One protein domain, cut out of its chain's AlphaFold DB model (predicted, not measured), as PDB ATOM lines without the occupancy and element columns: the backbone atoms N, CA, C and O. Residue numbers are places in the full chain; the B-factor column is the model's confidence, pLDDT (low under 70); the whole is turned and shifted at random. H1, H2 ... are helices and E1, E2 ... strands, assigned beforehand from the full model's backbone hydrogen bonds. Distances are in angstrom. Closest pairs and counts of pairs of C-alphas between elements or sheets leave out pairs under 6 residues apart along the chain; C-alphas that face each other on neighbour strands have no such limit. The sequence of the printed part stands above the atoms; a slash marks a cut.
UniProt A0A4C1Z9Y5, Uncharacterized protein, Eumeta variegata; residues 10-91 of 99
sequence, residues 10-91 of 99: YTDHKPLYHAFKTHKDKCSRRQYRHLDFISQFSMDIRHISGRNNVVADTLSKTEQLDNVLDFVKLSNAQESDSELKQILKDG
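AT A GLANCE: This is residues 10 to 91 of the 99 residues of an uncharacterized protein of Eumeta variegata (UniProt A0A4C1Z9Y5). The domain is a small head with a long arm that sticks out from it: H1, H2 and E1 make the head, and the arm, residues 58 to 91, ends in H4 and H5, which make a corner. H3 lies between head and arm, and its residues 58 to 60 already belong to the free stretch, which makes much of the length. The printed part has 82 residues with five named helices and one named strand, in the order H1, H2, E1, H3, H4, H5; E1 pairs with no named strand, and the class is mostly helix. The whole is extended, with a radius of gyration of the C-alphas of 21.0 A and spans of 60 by 29 by 23 A.

HOW THE PARTS SIT: Start at the longest helix, H2, residues 29 to 39. H1, residues 14 to 21, is close to it but not clearly touching; look at Phe 20 and Leu 35, their closest C-alphas, 7.5 A apart. Their lines are about perpendicular, at 77 degrees. Next find E1, residues 45 to 47: the closest C-alphas of H1 and E1 are those of Tyr 17 and Ile 45, at 6.0 A. Residues 10 to 11 make a short parallel pairing with residues 46 to 47 of E1. H3, residues 54 to 60, is apart from H1, H2 and E1. Farther out, H4, residues 71 to 80, and H5, residues 82 to 90, are close but not clearly touching, with Gln 78 and Leu 84 as their closest C-alphas at 7.2 A. They run the same way at a steep tilt of 66 degrees. H3 is apart from both. In each of the five helices every O i to N i+4 pair is within hydrogen-bond range.

IN THESE COORDINATES: Find C-alpha 29 at (-26.950, 8.093, 22.060); from there H2 runs 15.2 A to C-alpha 39. H1 begins at C-alpha 14, (-35.092, -2.318, 36.823), and measures 10.9 A. E1 measures 6.8 A and H3 9.8 A. H4 runs 14.4 A, and H5 runs 12.3 A to C-alpha 90 at (-79.450, 7.935, 44.584).

THE WHOLE: The two C-alphas farthest apart in the domain are those of Asp 25 and Lys 89, at 62.2 A. Without the free stretch, the body of 48 residues spans 32 by 19 by 17 A. The printed part has no cut. The links H2 to E1 and H4 to H5 are tight, the other three are short, and there is no long link. The mean pLDDT of the printed part is 86.3; look for values under 70 at residues 23 to 25 and 63 to 68.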
ATOM      1  N   TYR A  10     -42.014   5.922  40.488       95.56
ATOM      2  CA  TYR A  10     -42.020   4.488  40.759       95.56
ATOM      3  C   TYR A  10     -42.151   3.703  39.454       95.56
ATOM      4  O   TYR A  10     -42.992   4.010  38.616       95.56
ATOM      5  N   THR A  11     -41.305   2.692  39.272       95.12
ATOM      6  CA  THR A  11     -41.323   1.837  38.078       95.12
ATOM      7  C   THR A  11     -40.884   0.421  38.424       95.12
ATOM      8  O   THR A  11     -40.051   0.223  39.302       95.12
ATOM      9  N   ASP A  12     -41.397  -0.578  37.721       95.62
ATOM     10  CA  ASP A  12     -40.876  -1.950  37.748       95.62
ATOM     11  C   ASP A  12     -39.733  -2.181  36.745       95.62
ATOM     12  O   ASP A  12     -39.127  -3.255  36.694       95.62
ATOM     13  N   HIS A  13     -39.353  -1.148  35.989       92.69
ATOM     14  CA  HIS A  13     -38.295  -1.231  34.998       92.69
ATOM     15  C   HIS A  13     -36.905  -1.098  35.636       92.69
ATOM     16  O   HIS A  13     -36.259  -0.042  35.636       92.69
ATOM     17  N   LYS A  14     -36.400  -2.219  36.157       91.12
ATOM     18  CA  LYS A  14     -35.092  -2.318  36.823       91.12
ATOM     19  C   LYS A  14     -33.916  -1.728  36.018       91.12
ATOM     20  O   LYS A  14     -33.103  -1.026  36.624       91.12
ATOM     21  N   PRO A  15     -33.811  -1.904  34.684       90.12
ATOM     22  CA  PRO A  15     -32.735  -1.277  33.914       90.12
ATOM     23  C   PRO A  15     -32.774   0.256  33.928       90.12
ATOM     24  O   PRO A  15     -31.718   0.880  33.900       90.12
ATOM     25  N   LEU A  16     -33.960   0.874  34.017       90.19
ATOM     26  CA  LEU A  16     -34.092   2.338  34.057       90.19
ATOM     27  C   LEU A  16     -33.604   2.882  35.400       90.19
ATOM     28  O   LEU A  16     -32.812   3.817  35.432       90.19
ATOM     29  N   TYR A  17     -33.990   2.230  36.498       90.25
ATOM     30  CA  TYR A  17     -33.460   2.533  37.827       90.25
ATOM     31  C   TYR A  17     -31.924   2.466  37.859       90.25
ATOM     32  O   TYR A  17     -31.264   3.374  38.364       90.25
ATOM     33  N   HIS A  18     -31.331   1.420  37.273       88.38
ATOM     34  CA  HIS A  18     -29.875   1.308  37.195       88.38
ATOM     35  C   HIS A  18     -29.245   2.345  36.259       88.38
ATOM     36  O   HIS A  18     -28.161   2.834  36.567       88.38
ATOM     37  N   ALA A  19     -29.904   2.719  35.161       88.69
ATOM     38  CA  ALA A  19     -29.393   3.714  34.219       88.69
ATOM     39  C   ALA A  19     -29.187   5.092  34.870       88.69
ATOM     40  O   ALA A  19     -28.208   5.763  34.562       88.69
ATOM     41  N   PHE A  20     -30.046   5.478  35.816       87.06
ATOM     42  CA  PHE A  20     -29.890   6.720  36.583       87.06
ATOM     43  C   PHE A  20     -28.879   6.628  37.734       87.06
ATOM     44  O   PHE A  20     -28.394   7.655  38.202       87.06
ATOM     45  N   LYS A  21     -28.526   5.412  38.178       84.12
ATOM     46  CA  LYS A  21     -27.497   5.179  39.210       84.12
ATOM     47  C   LYS A  21     -26.093   4.929  38.660       84.12
ATOM     48  O   LYS A  21     -25.130   5.010  39.415       84.12
ATOM     49  N   THR A  22     -25.967   4.577  37.384       77.50
ATOM     50  CA  THR A  22     -24.695   4.169  36.765       77.50
ATOM     51  C   THR A  22     -24.091   5.323  35.956       77.50
ATOM     52  O   THR A  22     -24.815   6.180  35.458       77.50
ATOM     53  N   HIS A  23     -22.763   5.351  35.794       67.00
ATOM     54  CA  HIS A  23     -22.080   6.350  34.960       67.00
ATOM     55  C   HIS A  23     -22.573   6.325  33.501       67.00
ATOM     56  O   HIS A  23     -22.712   5.256  32.896       67.00
ATOM     57  N   LYS A  24     -22.804   7.521  32.936       65.88
ATOM     58  CA  LYS A  24     -23.426   7.751  31.615       65.88
ATOM     59  C   LYS A  24     -22.613   7.205  30.428       65.88
ATOM     60  O   LYS A  24     -23.159   7.073  29.335       65.88
ATOM     61  N   ASP A  25     -21.354   6.827  30.646       67.94
ATOM     62  CA  ASP A  25     -20.403   6.404  29.606       67.94
ATOM     63  C   ASP A  25     -20.780   5.088  28.904       67.94
ATOM     64  O   ASP A  25     -20.227   4.754  27.859       67.94
ATOM     65  N   LYS A  26     -21.739   4.332  29.454       73.94
ATOM     66  CA  LYS A  26     -22.205   3.049  28.897       73.94
ATOM     67  C   LYS A  26     -23.513   3.148  28.100       73.94
ATOM     68  O   LYS A  26     -24.010   2.127  27.628       73.94
ATOM     69  N   CYS A  27     -24.099   4.338  27.956       81.62
ATOM     70  CA  CYS A  27     -25.377   4.514  27.265       81.62
ATOM     71  C   CYS A  27     -25.196   4.802  25.768       81.62
ATOM     72  O   CYS A  27     -24.386   5.631  25.360       81.62
ATOM     73  N   SER A  28     -26.032   4.186  24.930       89.12
ATOM     74  CA  SER A  28     -26.165   4.602  23.530       89.12
ATOM     75  C   SER A  28     -26.694   6.040  23.431       89.12
ATOM     76  O   SER A  28     -27.425   6.513  24.304       89.12
ATOM     77  N   ARG A  29     -26.431   6.728  22.308       90.12
ATOM     78  CA  ARG A  29     -26.950   8.093  22.060       90.12
ATOM     79  C   ARG A  29     -28.475   8.194  22.178       90.12
ATOM     80  O   ARG A  29     -29.004   9.248  22.520       90.12
ATOM     81  N   ARG A  30     -29.205   7.120  21.859       91.31
ATOM     82  CA  ARG A  30     -30.667   7.070  22.015       91.31
ATOM     83  C   ARG A  30     -31.056   7.006  23.489       91.31
ATOM     84  O   ARG A  30     -31.878   7.803  23.920       91.31
ATOM     85  N   GLN A  31     -30.442   6.106  24.256       89.44
ATOM     86  CA  GLN A  31     -30.686   6.001  25.698       89.44
ATOM     87  C   GLN A  31     -30.343   7.308  26.412       89.44
ATOM     88  O   GLN A  31     -31.154   7.777  27.198       89.44
ATOM     89  N   TYR A  32     -29.211   7.935  26.078       90.12
ATOM     90  CA  TYR A  32     -28.821   9.220  26.656       90.12
ATOM     91  C   TYR A  32     -29.903  10.286  26.460       90.12
ATOM     92  O   TYR A  32     -30.314  10.904  27.429       90.12
ATOM     93  N   ARG A  33     -30.419  10.455  25.233       92.75
ATOM     94  CA  ARG A  33     -31.483  11.435  24.947       92.75
ATOM     95  C   ARG A  33     -32.754  11.185  25.761       92.75
ATOM     96  O   ARG A  33     -33.365  12.135  26.231       92.75
ATOM     97  N   HIS A  34     -33.141   9.924  25.951       92.44
ATOM     98  CA  HIS A  34     -34.299   9.589  26.785       92.44
ATOM     99  C   HIS A  34     -34.044   9.859  28.272       92.44
ATOM    100  O   HIS A  34     -34.910  10.411  28.942       92.44
ATOM    101  N   LEU A  35     -32.867   9.494  28.786       91.69
ATOM    102  CA  LEU A  35     -32.499   9.749  30.180       91.69
ATOM    103  C   LEU A  35     -32.397  11.250  30.467       91.69
ATOM    104  O   LEU A  35     -32.875  11.698  31.502       91.69
ATOM    105  N   ASP A  36     -31.817  12.015  29.541       91.62
ATOM    106  CA  ASP A  36     -31.714  13.471  29.620       91.62
ATOM    107  C   ASP A  36     -33.102  14.113  29.687       91.62
ATOM    108  O   ASP A  36     -33.389  14.860  30.618       91.62
ATOM    109  N   PHE A  37     -34.010  13.712  28.793       92.44
ATOM    110  CA  PHE A  37     -35.397  14.168  28.816       92.44
ATOM    111  C   PHE A  37     -36.107  13.846  30.139       92.44
ATOM    112  O   PHE A  37     -36.706  14.727  30.743       92.44
ATOM    113  N   ILE A  38     -36.008  12.608  30.632       90.75
ATOM    114  CA  ILE A  38     -36.629  12.213  31.908       90.75
ATOM    115  C   ILE A  38     -36.034  13.018  33.078       90.75
ATOM    116  O   ILE A  38     -36.770  13.440  33.970       90.75
ATOM    117  N   SER A  39     -34.722  13.287  33.052       89.38
ATOM    118  CA  SER A  39     -34.027  14.033  34.109       89.38
ATOM    119  C   SER A  39     -34.456  15.494  34.237       89.38
ATOM    120  O   SER A  39     -34.277  16.072  35.306       89.38
ATOM    121  N   GLN A  40     -35.065  16.074  33.195       90.31
ATOM    122  CA  GLN A  40     -35.651  17.418  33.258       90.31
ATOM    123  C   GLN A  40     -36.862  17.477  34.201       90.31
ATOM    124  O   GLN A  40     -37.214  18.557  34.667       90.31
ATOM    125  N   PHE A  41     -37.486  16.331  34.493       89.31
ATOM    126  CA  PHE A  41     -38.642  16.244  35.381       89.31
ATOM    127  C   PHE A  41     -38.273  15.742  36.778       89.31
ATOM    128  O   PHE A  41     -38.661  16.355  37.766       89.31
ATOM    129  N   SER A  42     -37.555  14.619  36.874       89.44
ATOM    130  CA  SER A  42     -37.096  14.076  38.158       89.44
ATOM    131  C   SER A  42     -35.926  13.110  37.975       89.44
ATOM    132  O   SER A  42     -35.840  12.379  36.986       89.44
ATOM    133  N   MET A  43     -35.037  13.082  38.968       86.62
ATOM    134  CA  MET A  43     -33.970  12.085  39.096       86.62
ATOM    135  C   MET A  43     -34.233  11.075  40.228       86.62
ATOM    136  O   MET A  43     -33.490  10.098  40.344       86.62
ATOM    137  N   ASP A  44     -35.278  11.264  41.049       91.62
ATOM    138  CA  ASP A  44     -35.661  10.300  42.094       91.62
ATOM    139  C   ASP A  44     -36.537   9.198  41.484       91.62
ATOM    140  O   ASP A  44     -37.768   9.267  41.454       91.62
ATOM    141  N   ILE A  45     -35.866   8.178  40.948       93.12
ATOM    142  CA  ILE A  45     -36.499   6.989  40.378       93.12
ATOM    143  C   ILE A  45     -36.299   5.815  41.332       93.12
ATOM    144  O   ILE A  45     -35.172   5.470  41.700       93.12
ATOM    145  N   ARG A  46     -37.398   5.150  41.694       94.38
ATOM    146  CA  ARG A  46     -37.407   4.013  42.619       94.38
ATOM    147  C   ARG A  46     -38.023   2.793  41.966       94.38
ATOM    148  O   ARG A  46     -39.122   2.832  41.419       94.38
ATOM    149  N   HIS A  47     -37.303   1.682  42.063       95.19
ATOM    150  CA  HIS A  47     -37.804   0.409  41.579       95.19
ATOM    151  C   HIS A  47     -38.815  -0.196  42.563       95.19
ATOM    152  O   HIS A  47     -38.502  -0.368  43.743       95.19
ATOM    153  N   ILE A  48     -39.978  -0.605  42.059       96.62
ATOM    154  CA  ILE A  48     -40.963  -1.440  42.762       96.62
ATOM    155  C   ILE A  48     -41.125  -2.774  42.036       96.62
ATOM    156  O   ILE A  48     -40.794  -2.894  40.865       96.62
ATOM    157  N   SER A  49     -41.597  -3.814  42.720       96.31
ATOM    158  CA  SER A  49     -41.901  -5.071  42.028       96.31
ATOM    159  C   SER A  49     -43.099  -4.878  41.090       96.31
ATOM    160  O   SER A  49     -44.009  -4.116  41.409       96.31
ATOM    161  N   GLY A  50     -43.152  -5.617  39.976       94.12
ATOM    162  CA  GLY A  50     -44.316  -5.581  39.075       94.12
ATOM    163  C   GLY A  50     -45.633  -5.932  39.784       94.12
ATOM    164  O   GLY A  50     -46.670  -5.346  39.500       94.12
ATOM    165  N   ARG A  51     -45.580  -6.791  40.818       94.94
ATOM    166  CA  ARG A  51     -46.736  -7.100  41.683       94.94
ATOM    167  C   ARG A  51     -47.284  -5.882  42.433       94.94
ATOM    168  O   ARG A  51     -48.450  -5.889  42.797       94.94
ATOM    169  N   ASN A  52     -46.459  -4.862  42.660       95.62
ATOM    170  CA  ASN A  52     -46.853  -3.607  43.295       95.62
ATOM    171  C   ASN A  52     -47.144  -2.499  42.264       95.62
ATOM    172  O   ASN A  52     -47.593  -1.425  42.648       95.62
ATOM    173  N   ASN A  53     -46.904  -2.747  40.970       95.19
ATOM    174  CA  ASN A  53     -47.112  -1.798  39.870       95.19
ATOM    175  C   ASN A  53     -48.429  -2.053  39.103       95.19
ATOM    176  O   ASN A  53     -48.562  -1.693  37.936       95.19
ATOM    177  N   VAL A  54     -49.410  -2.687  39.758       93.12
ATOM    178  CA  VAL A  54     -50.656  -3.177  39.132       93.12
ATOM    179  C   VAL A  54     -51.409  -2.068  38.402       93.12
ATOM    180  O   VAL A  54     -51.877  -2.272  37.287       93.12
ATOM    181  N   VAL A  55     -51.504  -0.874  38.991       91.81
ATOM    182  CA  VAL A  55     -52.242   0.239  38.376       91.81
ATOM    183  C   VAL A  55     -51.597   0.658  37.053       91.81
ATOM    184  O   VAL A  55     -52.280   0.735  36.040       91.81
ATOM    185  N   ALA A  56     -50.280   0.869  37.020       92.62
ATOM    186  CA  ALA A  56     -49.609   1.263  35.782       92.62
ATOM    187  C   ALA A  56     -49.620   0.140  34.731       92.62
ATOM    188  O   ALA A  56     -49.793   0.419  33.549       92.62
ATOM    189  N   ASP A  57     -49.477  -1.118  35.159       90.31
ATOM    190  CA  ASP A  57     -49.509  -2.287  34.273       90.31
ATOM    191  C   ASP A  57     -50.907  -2.535  33.675       90.31
ATOM    192  O   ASP A  57     -51.042  -2.883  32.507       90.31
ATOM    193  N   THR A  58     -51.976  -2.311  34.442       88.69
ATOM    194  CA  THR A  58     -53.352  -2.399  33.916       88.69
ATOM    195  C   THR A  58     -53.649  -1.289  32.912       88.69
ATOM    196  O   THR A  58     -54.224  -1.559  31.859       88.69
ATOM    197  N   LEU A  59     -53.207  -0.059  33.184       88.56
ATOM    198  CA  LEU A  59     -53.394   1.074  32.275       88.56
ATOM    199  C   LEU A  59     -52.568   0.942  30.986       88.56
ATOM    200  O   LEU A  59     -53.042   1.324  29.916       88.56
ATOM    201  N   SER A  60     -51.359   0.376  31.057       86.94
ATOM    202  CA  SER A  60     -50.500   0.173  29.881       86.94
ATOM    203  C   SER A  60     -51.010  -0.921  28.936       86.94
ATOM    204  O   SER A  60     -50.615  -0.954  27.774       86.94
ATOM    205  N   LYS A  61     -51.908  -1.796  29.407       81.56
ATOM    206  CA  LYS A  61     -52.502  -2.906  28.640       81.56
ATOM    207  C   LYS A  61     -53.822  -2.559  27.950       81.56
ATOM    208  O   LYS A  61     -54.478  -3.447  27.414       81.56
ATOM    209  N   THR A  62     -54.226  -1.294  27.944       70.38
ATOM    210  CA  THR A  62     -55.525  -0.858  27.405       70.38
ATOM    211  C   THR A  62     -55.724  -1.212  25.925       70.38
ATOM    212  O   THR A  62     -56.802  -1.674  25.568       70.38
ATOM    213  N   GLU A  63     -54.680  -1.157  25.094       62.97
ATOM    214  CA  GLU A  63     -54.746  -1.565  23.674       62.97
ATOM    215  C   GLU A  63     -55.009  -3.074  23.466       62.97
ATOM    216  O   GLU A  63     -55.396  -3.502  22.381       62.97
ATOM    217  N   GLN A  64     -54.824  -3.911  24.493       60.47
ATOM    218  CA  GLN A  64     -55.125  -5.347  24.416       60.47
ATOM    219  C   GLN A  64     -56.610  -5.659  24.659       60.47
ATOM    220  O   GLN A  64     -57.048  -6.776  24.380       60.47
ATOM    221  N   LEU A  65     -57.385  -4.703  25.181       61.19
ATOM    222  CA  LEU A  65     -58.782  -4.915  25.570       61.19
ATOM    223  C   LEU A  65     -59.750  -4.884  24.381       61.19
ATOM    224  O   LEU A  65     -60.788  -5.546  24.441       61.19
ATOM    225  N   ASP A  66     -59.391  -4.209  23.287       60.50
ATOM    226  CA  ASP A  66     -60.258  -4.057  22.108       60.50
ATOM    227  C   ASP A  66     -60.624  -5.399  21.451       60.50
ATOM    228  O   ASP A  66     -61.690  -5.534  20.858       60.50
ATOM    229  N   ASN A  67     -59.780  -6.425  21.603       61.62
ATOM    230  CA  ASN A  67     -59.992  -7.741  20.990       61.62
ATOM    231  C   ASN A  67     -60.660  -8.772  21.917       61.62
ATOM    232  O   ASN A  67     -60.920  -9.896  21.487       61.62
ATOM    233  N   VAL A  68     -60.902  -8.439  23.189       65.38
ATOM    234  CA  VAL A  68     -61.323  -9.417  24.216       65.38
ATOM    235  C   VAL A  68     -62.739  -9.155  24.738       65.38
ATOM    236  O   VAL A  68     -63.381 -10.068  25.262       65.38
ATOM    237  N   LEU A  69     -63.257  -7.934  24.602       73.31
ATOM    238  CA  LEU A  69     -64.505  -7.533  25.248       73.31
ATOM    239  C   LEU A  69     -65.736  -7.778  24.360       73.31
ATOM    240  O   LEU A  69     -65.930  -7.150  23.325       73.31
ATOM    241  N   ASP A  70     -66.617  -8.673  24.813       83.88
ATOM    242  CA  ASP A  70     -67.959  -8.842  24.253       83.88
ATOM    243  C   ASP A  70     -68.885  -7.757  24.823       83.88
ATOM    244  O   ASP A  70     -69.454  -7.898  25.911       83.88
ATOM    245  N   PHE A  71     -69.010  -6.655  24.083       83.75
ATOM    246  CA  PHE A  71     -69.828  -5.502  24.468       83.75
ATOM    247  C   PHE A  71     -71.300  -5.858  24.698       83.75
ATOM    248  O   PHE A  71     -71.951  -5.248  25.544       83.75
ATOM    249  N   VAL A  72     -71.823  -6.873  24.001       86.50
ATOM    250  CA  VAL A  72     -73.214  -7.309  24.168       86.50
ATOM    251  C   VAL A  72     -73.387  -7.977  25.528       86.50
ATOM    252  O   VAL A  72     -74.312  -7.646  26.269       86.50
ATOM    253  N   LYS A  73     -72.471  -8.877  25.903       88.50
ATOM    254  CA  LYS A  73     -72.495  -9.497  27.238       88.50
ATOM    255  C   LYS A  73     -72.298  -8.476  28.352       88.50
ATOM    256  O   LYS A  73     -72.998  -8.554  29.360       88.50
ATOM    257  N   LEU A  74     -71.379  -7.528  28.168       87.44
ATOM    258  CA  LEU A  74     -71.135  -6.452  29.132       87.44
ATOM    259  C   LEU A  74     -72.379  -5.579  29.340       87.44
ATOM    260  O   LEU A  74     -72.755  -5.342  30.484       87.44
ATOM    261  N   SER A  75     -73.052  -5.177  28.259       87.56
ATOM    262  CA  SER A  75     -74.297  -4.402  28.327       87.56
ATOM    263  C   SER A  75     -75.392  -5.151  29.097       87.56
ATOM    264  O   SER A  75     -75.962  -4.622  30.051       87.56
ATOM    265  N   ASN A  76     -75.610  -6.431  28.784       90.00
ATOM    266  CA  ASN A  76     -76.605  -7.257  29.481       90.00
ATOM    267  C   ASN A  76     -76.290  -7.415  30.984       90.00
ATOM    268  O   ASN A  76     -77.193  -7.421  31.828       90.00
ATOM    269  N   ALA A  77     -75.006  -7.540  31.338       90.75
ATOM    270  CA  ALA A  77     -74.576  -7.593  32.733       90.75
ATOM    271  C   ALA A  77     -74.841  -6.259  33.457       90.75
ATOM    272  O   ALA A  77     -75.371  -6.265  34.565       90.75
ATOM    273  N   GLN A  78     -74.571  -5.118  32.812       89.44
ATOM    274  CA  GLN A  78     -74.868  -3.793  33.368       89.44
ATOM    275  C   GLN A  78     -76.372  -3.561  33.571       89.44
ATOM    276  O   GLN A  78     -76.772  -2.980  34.575       89.44
ATOM    277  N   GLU A  79     -77.234  -4.041  32.668       88.19
ATOM    278  CA  GLU A  79     -78.688  -3.909  32.836       88.19
ATOM    279  C   GLU A  79     -79.230  -4.691  34.040       88.19
ATOM    280  O   GLU A  79     -80.223  -4.294  34.665       88.19
ATOM    281  N   SER A  80     -78.604  -5.818  34.373       89.62
ATOM    282  CA  SER A  80     -79.021  -6.658  35.497       89.62
ATOM    283  C   SER A  80     -78.428  -6.208  36.836       89.62
ATOM    284  O   SER A  80     -79.085  -6.421  37.857       89.62
ATOM    285  N   ASP A  81     -77.302  -5.490  36.831       92.56
ATOM    286  CA  ASP A  81     -76.595  -5.009  38.022       92.56
ATOM    287  C   ASP A  81     -77.467  -4.129  38.945       92.56
ATOM    288  O   ASP A  81     -78.070  -3.127  38.544       92.56
ATOM    289  N   SER A  82     -77.557  -4.532  40.213       91.69
ATOM    290  CA  SER A  82     -78.300  -3.827  41.254       91.69
ATOM    291  C   SER A  82     -77.587  -2.581  41.770       91.69
ATOM    292  O   SER A  82     -78.267  -1.616  42.116       91.69
ATOM    293  N   GLU A  83     -76.252  -2.587  41.818       91.44
ATOM    294  CA  GLU A  83     -75.461  -1.458  42.314       91.44
ATOM    295  C   GLU A  83     -75.603  -0.273  41.357       91.44
ATOM    296  O   GLU A  83     -75.984   0.823  41.767       91.44
ATOM    297  N   LEU A  84     -75.448  -0.514  40.052       88.00
ATOM    298  CA  LEU A  84     -75.639   0.518  39.034       88.00
ATOM    299  C   LEU A  84     -77.049   1.135  39.082       88.00
ATOM    300  O   LEU A  84     -77.206   2.352  38.962       88.00
ATOM    301  N   LYS A  85     -78.085   0.319  39.318       88.12
ATOM    302  CA  LYS A  85     -79.469   0.797  39.496       88.12
ATOM    303  C   LYS A  85     -79.640   1.677  40.729       88.12
ATOM    304  O   LYS A  85     -80.470   2.582  40.691       88.12
ATOM    305  N   GLN A  86     -78.924   1.396  41.817       89.94
ATOM    306  CA  GLN A  86     -78.937   2.236  43.017       89.94
ATOM    307  C   GLN A  86     -78.223   3.560  42.748       89.94
ATOM    308  O   GLN A  86     -78.808   4.611  42.972       89.94
ATOM    309  N   ILE A  87     -77.035   3.527  42.141       88.69
ATOM    310  CA  ILE A  87     -76.253   4.730  41.811       88.69
ATOM    311  C   ILE A  87     -77.033   5.677  40.880       88.69
ATOM    312  O   ILE A  87     -77.020   6.892  41.078       88.69
ATOM    313  N   LEU A  88     -77.759   5.139  39.892       85.12
ATOM    314  CA  LEU A  88     -78.612   5.935  38.997       85.12
ATOM    315  C   LEU A  88     -79.813   6.583  39.707       85.12
ATOM    316  O   LEU A  88     -80.326   7.591  39.224       85.12
ATOM    317  N   LYS A  89     -80.279   6.008  40.821       85.44
ATOM    318  CA  LYS A  89     -81.400   6.536  41.614       85.44
ATOM    319  C   LYS A  89     -80.943   7.542  42.660       85.44
ATOM    320  O   LYS A  89     -81.518   8.622  42.753       85.44
ATOM    321  N   ASP A  90     -79.931   7.170  43.433       87.31
ATOM    322  CA  ASP A  90     -79.450   7.935  44.584       87.31
ATOM    323  C   ASP A  90     -78.586   9.124  44.144       87.31
ATOM    324  O   ASP A  90     -78.398  10.086  44.890       87.31
ATOM    325  N   GLY A  91     -78.121   9.087  42.893       77.88
ATOM    326  CA  GLY A  91     -77.237  10.082  42.325       77.88
ATOM    327  C   GLY A  91     -75.793   9.826  42.736       77.88
ATOM    328  O   GLY A  91     -75.482   9.318  43.811       77.88
TER     329      GLY A  91